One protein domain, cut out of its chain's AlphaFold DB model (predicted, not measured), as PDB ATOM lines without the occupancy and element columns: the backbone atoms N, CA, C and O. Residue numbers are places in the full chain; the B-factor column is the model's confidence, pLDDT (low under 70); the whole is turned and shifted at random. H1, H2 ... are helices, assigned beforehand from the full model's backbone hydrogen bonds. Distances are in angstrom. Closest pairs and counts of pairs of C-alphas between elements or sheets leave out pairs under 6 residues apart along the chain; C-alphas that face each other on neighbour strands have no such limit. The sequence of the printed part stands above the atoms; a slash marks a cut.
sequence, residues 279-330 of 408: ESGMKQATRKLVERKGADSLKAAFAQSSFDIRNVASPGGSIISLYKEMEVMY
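AT A GLANCE: This is residues 279 to 330 of the 408 residues of an uncharacterized protein of Candolleomyces aberdarensis (UniProt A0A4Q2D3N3). The longest helix, H1, stands across one end of a helical hairpin made by H2 and H3. At the hairpin's other end is a long loop that joins H2 to H3, of which residues 308 to 314 stick out. The printed part has 52 residues with three named helices, in the order H1, H2, H3, and no named strand; its class is all helix. It is compact, with a radius of gyration of the C-alphas of 11.2 A, and spans 29 by 21 by 16 A.

IN THESE COORDINATES: H1 is residues 279 to 293, 20.6 A from first to last C-alpha, and begins with C-alpha 279 at (112.091, 158.938, 164.125). H2 is residues 295 to 303, with C-alpha 295 at (97.504, 166.458, 172.822). H3 is residues 317 to 329, 19.2 A long, and ends with C-alpha 329 at (105.839, 153.952, 176.497).

HOW THE PARTS SIT: H1 touches H3 with residues 285 to 289 alone, and H3 touches H1 with residues 325 to 329 alone. Their closest C-alphas, those of Ala 285 and Met 329, are 5.2 A apart, and their lines are about perpendicular, at 86 degrees. H1 and H2 are close but not clearly touching; their closest C-alphas, those of Val 290 and Leu 298, are 6.9 A apart. They run opposite ways at a steep tilt of 65 degrees. H2 and H3 touch and form a helical hairpin, running opposite ways at a tilt of 36 degrees, only just steep. Their closest C-alphas, those of Ala 301 and Ser 318, are 6.7 A apart, and H3 touches H2 with residues 318 to 322 alone. In H1 and H2 every O i to N i+4 pair is within hydrogen-bond range; in H3, 8 of 9 are.

THE WHOLE: The two C-alphas farthest apart, those of Arg 292 and Arg 310, are 30.3 A apart. The printed part has no cut. The link from H1 to H2 is tight, and the link from H2 to H3 is long, with 13 residues. Residues 308 to 314 of it stand free. The mean pLDDT of the printed part is 70.3, and residues 296 to 320 of this predicted model are under 70.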
ATOM      1  N   GLU A 279     113.339 158.166 164.244       84.88
ATOM      2  CA  GLU A 279     112.091 158.938 164.125       84.88
ATOM      3  C   GLU A 279     110.838 158.080 164.356       84.88
ATOM      4  O   GLU A 279     109.905 158.507 165.034       84.88
ATOM      5  N   SER A 280     110.830 156.844 163.848       85.75
ATOM      6  CA  SER A 280     109.691 155.930 163.983       85.75
ATOM      7  C   SER A 280     109.405 155.558 165.445       85.75
ATOM      8  O   SER A 280     108.265 155.684 165.899       85.75
ATOM      9  N   GLY A 281     110.435 155.164 166.207       86.56
ATOM     10  CA  GLY A 281     110.275 154.796 167.618       86.56
ATOM     11  C   GLY A 281     109.886 155.992 168.487       86.56
ATOM     12  O   GLY A 281     108.960 155.891 169.296       86.56
ATOM     13  N   MET A 282     110.485 157.160 168.231       86.38
ATOM     14  CA  MET A 282     110.095 158.422 168.865       86.38
ATOM     15  C   MET A 282     108.620 158.752 168.592       86.38
ATOM     16  O   MET A 282     107.859 159.025 169.518       86.38
ATOM     17  N   LYS A 283     108.176 158.664 167.331       84.94
ATOM     18  CA  LYS A 283     106.787 158.938 166.926       84.94
ATOM     19  C   LYS A 283     105.796 157.976 167.580       84.94
ATOM     20  O   LYS A 283     104.708 158.401 167.967       84.94
ATOM     21  N   GLN A 284     106.154 156.698 167.719       88.38
ATOM     22  CA  GLN A 284     105.309 155.706 168.382       88.38
ATOM     23  C   GLN A 284     105.173 155.983 169.884       88.38
ATOM     24  O   GLN A 284     104.052 155.997 170.393       88.38
ATOM     25  N   ALA A 285     106.285 156.244 170.578       88.81
ATOM     26  CA  ALA A 285     106.272 156.576 172.002       88.81
ATOM     27  C   ALA A 285     105.489 157.873 172.267       88.81
ATOM     28  O   ALA A 285     104.641 157.911 173.158       88.81
ATOM     29  N   THR A 286     105.689 158.903 171.433       86.81
ATOM     30  CA  THR A 286     104.921 160.154 171.503       86.81
ATOM     31  C   THR A 286     103.435 159.904 171.297       86.81
ATOM     32  O   THR A 286     102.632 160.409 172.073       86.81
ATOM     33  N   ARG A 287     103.041 159.104 170.294       87.62
ATOM     34  CA  ARG A 287     101.625 158.795 170.043       87.62
ATOM     35  C   ARG A 287     100.963 158.155 171.262       87.62
ATOM     36  O   ARG A 287      99.927 158.644 171.695       87.62
ATOM     37  N   LYS A 288     101.586 157.130 171.849       88.75
ATOM     38  CA  LYS A 288     101.068 156.461 173.056       88.75
ATOM     39  C   LYS A 288     100.957 157.418 174.243       88.75
ATOM     40  O   LYS A 288     100.013 157.349 175.025       88.75
ATOM     41  N   LEU A 289     101.905 158.346 174.371       86.81
ATOM     42  CA  LEU A 289     101.853 159.368 175.410       86.81
ATOM     43  C   LEU A 289     100.736 160.400 175.158       86.81
ATOM     44  O   LEU A 289     100.087 160.816 176.115       86.81
ATOM     45  N   VAL A 290     100.471 160.769 173.896       85.50
ATOM     46  CA  VAL A 290      99.336 161.628 173.492       85.50
ATOM     47  C   VAL A 290      98.004 160.952 173.777       85.50
ATOM     48  O   VAL A 290      97.128 161.584 174.358       85.50
ATOM     49  N   GLU A 291      97.855 159.682 173.403       86.06
ATOM     50  CA  GLU A 291      96.649 158.887 173.674       86.06
ATOM     51  C   GLU A 291      96.327 158.848 175.173       86.06
ATOM     52  O   GLU A 291      95.161 158.847 175.553       86.06
ATOM     53  N   ARG A 292      97.358 158.885 176.027       84.00
ATOM     54  CA  ARG A 292      97.199 158.938 177.480       84.00
ATOM     55  C   ARG A 292      96.885 160.338 178.013       84.00
ATOM     56  O   ARG A 292      95.923 160.507 178.750       84.00
ATOM     57  N   LYS A 293      97.746 161.318 177.726       79.62
ATOM     58  CA  LYS A 293      97.723 162.642 178.377       79.62
ATOM     59  C   LYS A 293      96.856 163.678 177.664       79.62
ATOM     60  O   LYS A 293      96.631 164.762 178.198       79.62
ATOM     61  N   GLY A 294      96.418 163.377 176.446       77.06
ATOM     62  CA  GLY A 294      95.830 164.350 175.537       77.06
ATOM     63  C   GLY A 294      96.888 165.228 174.860       77.06
ATOM     64  O   GLY A 294      97.956 165.525 175.406       77.06
ATOM     65  N   ALA A 295      96.584 165.666 173.639       71.69
ATOM     66  CA  ALA A 295      97.504 166.458 172.822       71.69
ATOM     67  C   ALA A 295      97.837 167.820 173.454       71.69
ATOM     68  O   ALA A 295      98.969 168.288 173.339       71.69
ATOM     69  N   ASP A 296      96.882 168.440 174.148       66.88
ATOM     70  CA  ASP A 296      97.051 169.787 174.704       66.88
ATOM     71  C   ASP A 296      97.955 169.807 175.944       66.88
ATOM     72  O   ASP A 296      98.750 170.731 176.108       66.88
ATOM     73  N   SER A 297      97.939 168.738 176.751       68.94
ATOM     74  CA  SER A 297      98.875 168.555 177.872       68.94
ATOM     75  C   SER A 297     100.326 168.468 177.385       68.94
ATOM     76  O   SER A 297     101.225 169.107 177.935       68.94
ATOM     77  N   LEU A 298     100.558 167.738 176.289       67.56
ATOM     78  CA  LEU A 298     101.880 167.632 175.672       67.56
ATOM     79  C   LEU A 298     102.319 168.937 175.013       67.56
ATOM     80  O   LEU A 298     103.457 169.353 175.212       67.56
ATOM     81  N   LYS A 299     101.428 169.618 174.284       64.94
ATOM     82  CA  LYS A 299     101.721 170.946 173.724       64.94
ATOM     83  C   LYS A 299     102.122 171.934 174.816       64.94
ATOM     84  O   LYS A 299     103.096 172.651 174.629       64.94
ATOM     85  N   ALA A 300     101.434 171.937 175.958       62.84
ATOM     86  CA  ALA A 300     101.800 172.776 177.096       62.84
ATOM     87  C   ALA A 300     103.185 172.410 177.661       62.84
ATOM     88  O   ALA A 300     103.994 173.302 177.909       62.84
ATOM     89  N   ALA A 301     103.500 171.116 177.791       64.44
ATOM     90  CA  ALA A 301     104.814 170.657 178.247       64.44
ATOM     91  C   ALA A 301     105.958 171.069 177.297       64.44
ATOM     92  O   ALA A 301     107.024 171.473 177.761       64.44
ATOM     93  N   PHE A 302     105.724 171.020 175.980       63.53
ATOM     94  CA  PHE A 302     106.674 171.485 174.964       63.53
ATOM     95  C   PHE A 302     106.757 173.017 174.872       63.53
ATOM     96  O   PHE A 302     107.837 173.557 174.656       63.53
ATOM     97  N   ALA A 303     105.651 173.738 175.062       58.09
ATOM     98  CA  ALA A 303     105.631 175.202 175.023       58.09
ATOM     99  C   ALA A 303     106.304 175.824 176.257       58.09
ATOM    100  O   ALA A 303     106.911 176.886 176.166       58.09
ATOM    101  N   GLN A 304     106.227 175.148 177.409       53.12
ATOM    102  CA  GLN A 304     106.941 175.531 178.630       53.12
ATOM    103  C   GLN A 304     108.436 175.183 178.593       53.12
ATOM    104  O   GLN A 304     109.193 175.668 179.435       53.12
ATOM    105  N   SER A 305     108.888 174.356 177.646       51.81
ATOM    106  CA  SER A 305     110.313 174.193 177.378       51.81
ATOM    107  C   SER A 305     110.761 175.249 176.377       51.81
ATOM    108  O   SER A 305     110.395 175.189 175.209       51.81
ATOM    109  N   SER A 306     111.555 176.221 176.816       42.41
ATOM    110  CA  SER A 306     112.273 177.137 175.929       42.41
ATOM    111  C   SER A 306     113.221 176.337 175.025       42.41
ATOM    112  O   SER A 306     114.355 176.027 175.382       42.41
ATOM    113  N   PHE A 307     112.720 175.923 173.865       41.28
ATOM    114  CA  PHE A 307     113.444 175.111 172.900       41.28
ATOM    115  C   PHE A 307     114.248 176.028 171.973       41.28
ATOM    116  O   PHE A 307     113.725 176.524 170.980       41.28
ATOM    117  N   ASP A 308     115.522 176.261 172.296       39.47
ATOM    118  CA  ASP A 308     116.494 176.713 171.299       39.47
ATOM    119  C   ASP A 308     117.205 175.480 170.728       39.47
ATOM    120  O   ASP A 308     118.032 174.846 171.388       39.47
ATOM    121  N   ILE A 309     116.863 175.136 169.482       40.72
ATOM    122  CA  ILE A 309     117.422 174.012 168.708       40.72
ATOM    123  C   ILE A 309     118.960 174.072 168.644       40.72
ATOM    124  O   ILE A 309     119.609 173.057 168.391       40.72
ATOM    125  N   ARG A 310     119.566 175.240 168.895       37.16
ATOM    126  CA  ARG A 310     121.014 175.458 168.795       37.16
ATOM    127  C   ARG A 310     121.811 175.048 170.037       37.16
ATOM    128  O   ARG A 310     123.027 174.930 169.928       37.16
ATOM    129  N   ASN A 311     121.174 174.777 171.182       37.31
ATOM    130  CA  ASN A 311     121.859 174.419 172.435       37.31
ATOM    131  C   ASN A 311     121.445 173.031 172.960       37.31
ATOM    132  O   ASN A 311     120.799 172.873 173.993       37.31
ATOM    133  N   VAL A 312     121.894 171.989 172.253       43.69
ATOM    134  CA  VAL A 312     121.707 170.559 172.593       43.69
ATOM    135  C   VAL A 312     122.474 170.141 173.867       43.69
ATOM    136  O   VAL A 312     122.282 169.043 174.383       43.69
ATOM    137  N   ALA A 313     123.329 171.010 174.414       39.00
ATOM    138  CA  ALA A 313     124.230 170.678 175.518       39.00
ATOM    139  C   ALA A 313     123.543 170.527 176.895       39.00
ATOM    140  O   ALA A 313     124.104 169.882 177.776       39.00
ATOM    141  N   SER A 314     122.337 171.077 177.102       44.56
ATOM    142  CA  SER A 314     121.579 170.874 178.348       44.56
ATOM    143  C   SER A 314     120.069 171.027 178.123       44.56
ATOM    144  O   SER A 314     119.538 172.130 178.270       44.56
ATOM    145  N   PRO A 315     119.345 169.939 177.807       50.69
ATOM    146  CA  PRO A 315     117.889 169.969 177.738       50.69
ATOM    147  C   PRO A 315     117.296 170.477 179.061       50.69
ATOM    148  O   PRO A 315     117.700 170.027 180.136       50.69
ATOM    149  N   GLY A 316     116.334 171.400 179.002       57.47
ATOM    150  CA  GLY A 316     115.634 171.887 180.195       57.47
ATOM    151  C   GLY A 316     114.919 170.762 180.961       57.47
ATOM    152  O   GLY A 316     114.564 169.726 180.392       57.47
ATOM    153  N   GLY A 317     114.665 170.965 182.259       60.38
ATOM    154  CA  GLY A 317     114.103 169.936 183.152       60.38
ATOM    155  C   GLY A 317     112.782 169.308 182.676       60.38
ATOM    156  O   GLY A 317     112.566 168.111 182.878       60.38
ATOM    157  N   SER A 318     111.929 170.071 181.982       62.19
ATOM    158  CA  SER A 318     110.665 169.582 181.406       62.19
ATOM    159  C   SER A 318     110.876 168.580 180.265       62.19
ATOM    160  O   SER A 318     110.176 167.571 180.199       62.19
ATOM    161  N   ILE A 319     111.894 168.786 179.420       68.00
ATOM    162  CA  ILE A 319     112.245 167.870 178.320       68.00
ATOM    163  C   ILE A 319     112.798 166.554 178.878       68.00
ATOM    164  O   ILE A 319     112.444 165.475 178.409       68.00
ATOM    165  N   ILE A 320     113.625 166.622 179.925       69.00
ATOM    166  CA  ILE A 320     114.153 165.426 180.601       69.00
ATOM    167  C   ILE A 320     113.014 164.601 181.210       69.00
ATOM    168  O   ILE A 320     113.005 163.374 181.096       69.00
ATOM    169  N   SER A 321     112.044 165.267 181.843       72.75
ATOM    170  CA  SER A 321     110.855 164.611 182.397       72.75
ATOM    171  C   SER A 321     110.035 163.912 181.317       72.75
ATOM    172  O   SER A 321     109.622 162.768 181.504       72.75
ATOM    173  N   LEU A 322     109.860 164.570 180.170       79.00
ATOM    174  CA  LEU A 322     109.141 164.009 179.038       79.00
ATOM    175  C   LEU A 322     109.850 162.780 178.463       79.00
ATOM    176  O   LEU A 322     109.208 161.754 178.265       79.00
ATOM    177  N   TYR A 323     111.170 162.830 178.262       79.31
ATOM    178  CA  TYR A 323     111.912 161.658 177.790       79.31
ATOM    179  C   TYR A 323     111.775 160.468 178.738       79.31
ATOM    180  O   TYR A 323     111.543 159.359 178.269       79.31
ATOM    181  N   LYS A 324     111.839 160.686 180.059       82.00
ATOM    182  CA  LYS A 324     111.602 159.613 181.038       82.00
ATOM    183  C   LYS A 324     110.219 158.980 180.881       82.00
ATOM    184  O   LYS A 324     110.098 157.767 180.980       82.00
ATOM    185  N   GLU A 325     109.187 159.779 180.629       87.50
ATOM    186  CA  GLU A 325     107.835 159.268 180.370       87.50
ATOM    187  C   GLU A 325     107.725 158.523 179.040       87.50
ATOM    188  O   GLU A 325     107.004 157.532 178.942       87.50
ATOM    189  N   MET A 326     108.447 158.973 178.017       89.12
ATOM    190  CA  MET A 326     108.496 158.279 176.735       89.12
ATOM    191  C   MET A 326     109.161 156.905 176.855       89.12
ATOM    192  O   MET A 326     108.708 155.981 176.187       89.12
ATOM    193  N   GLU A 327     110.164 156.736 177.725       91.94
ATOM    194  CA  GLU A 327     110.786 155.424 177.988       91.94
ATOM    195  C   GLU A 327     109.773 154.412 178.554       91.94
ATOM    196  O   GLU A 327     109.815 153.235 178.199       91.94
ATOM    197  N   VAL A 328     108.805 154.868 179.361       92.62
ATOM    198  CA  VAL A 328     107.694 154.031 179.860       92.62
ATOM    199  C   VAL A 328     106.876 153.463 178.697       92.62
ATOM    200  O   VAL A 328     106.481 152.298 178.712       92.62
ATOM    201  N   MET A 329     106.635 154.294 177.679       92.56
ATOM    202  CA  MET A 329     105.839 153.952 176.497       92.56
ATOM    203  C   MET A 329     106.661 153.319 175.371       92.56
ATOM    204  O   MET A 329     106.104 152.953 174.329       92.56
ATOM    205  N   TYR A 330     107.975 153.198 175.556       94.12
ATOM    206  CA  TYR A 330     108.867 152.659 174.551       94.12
ATOM    207  C   TYR A 330     108.953 151.137 174.667       94.12
ATOM    208  O   TYR A 330     109.330 150.564 175.695       94.12
TER     209      TYR A 330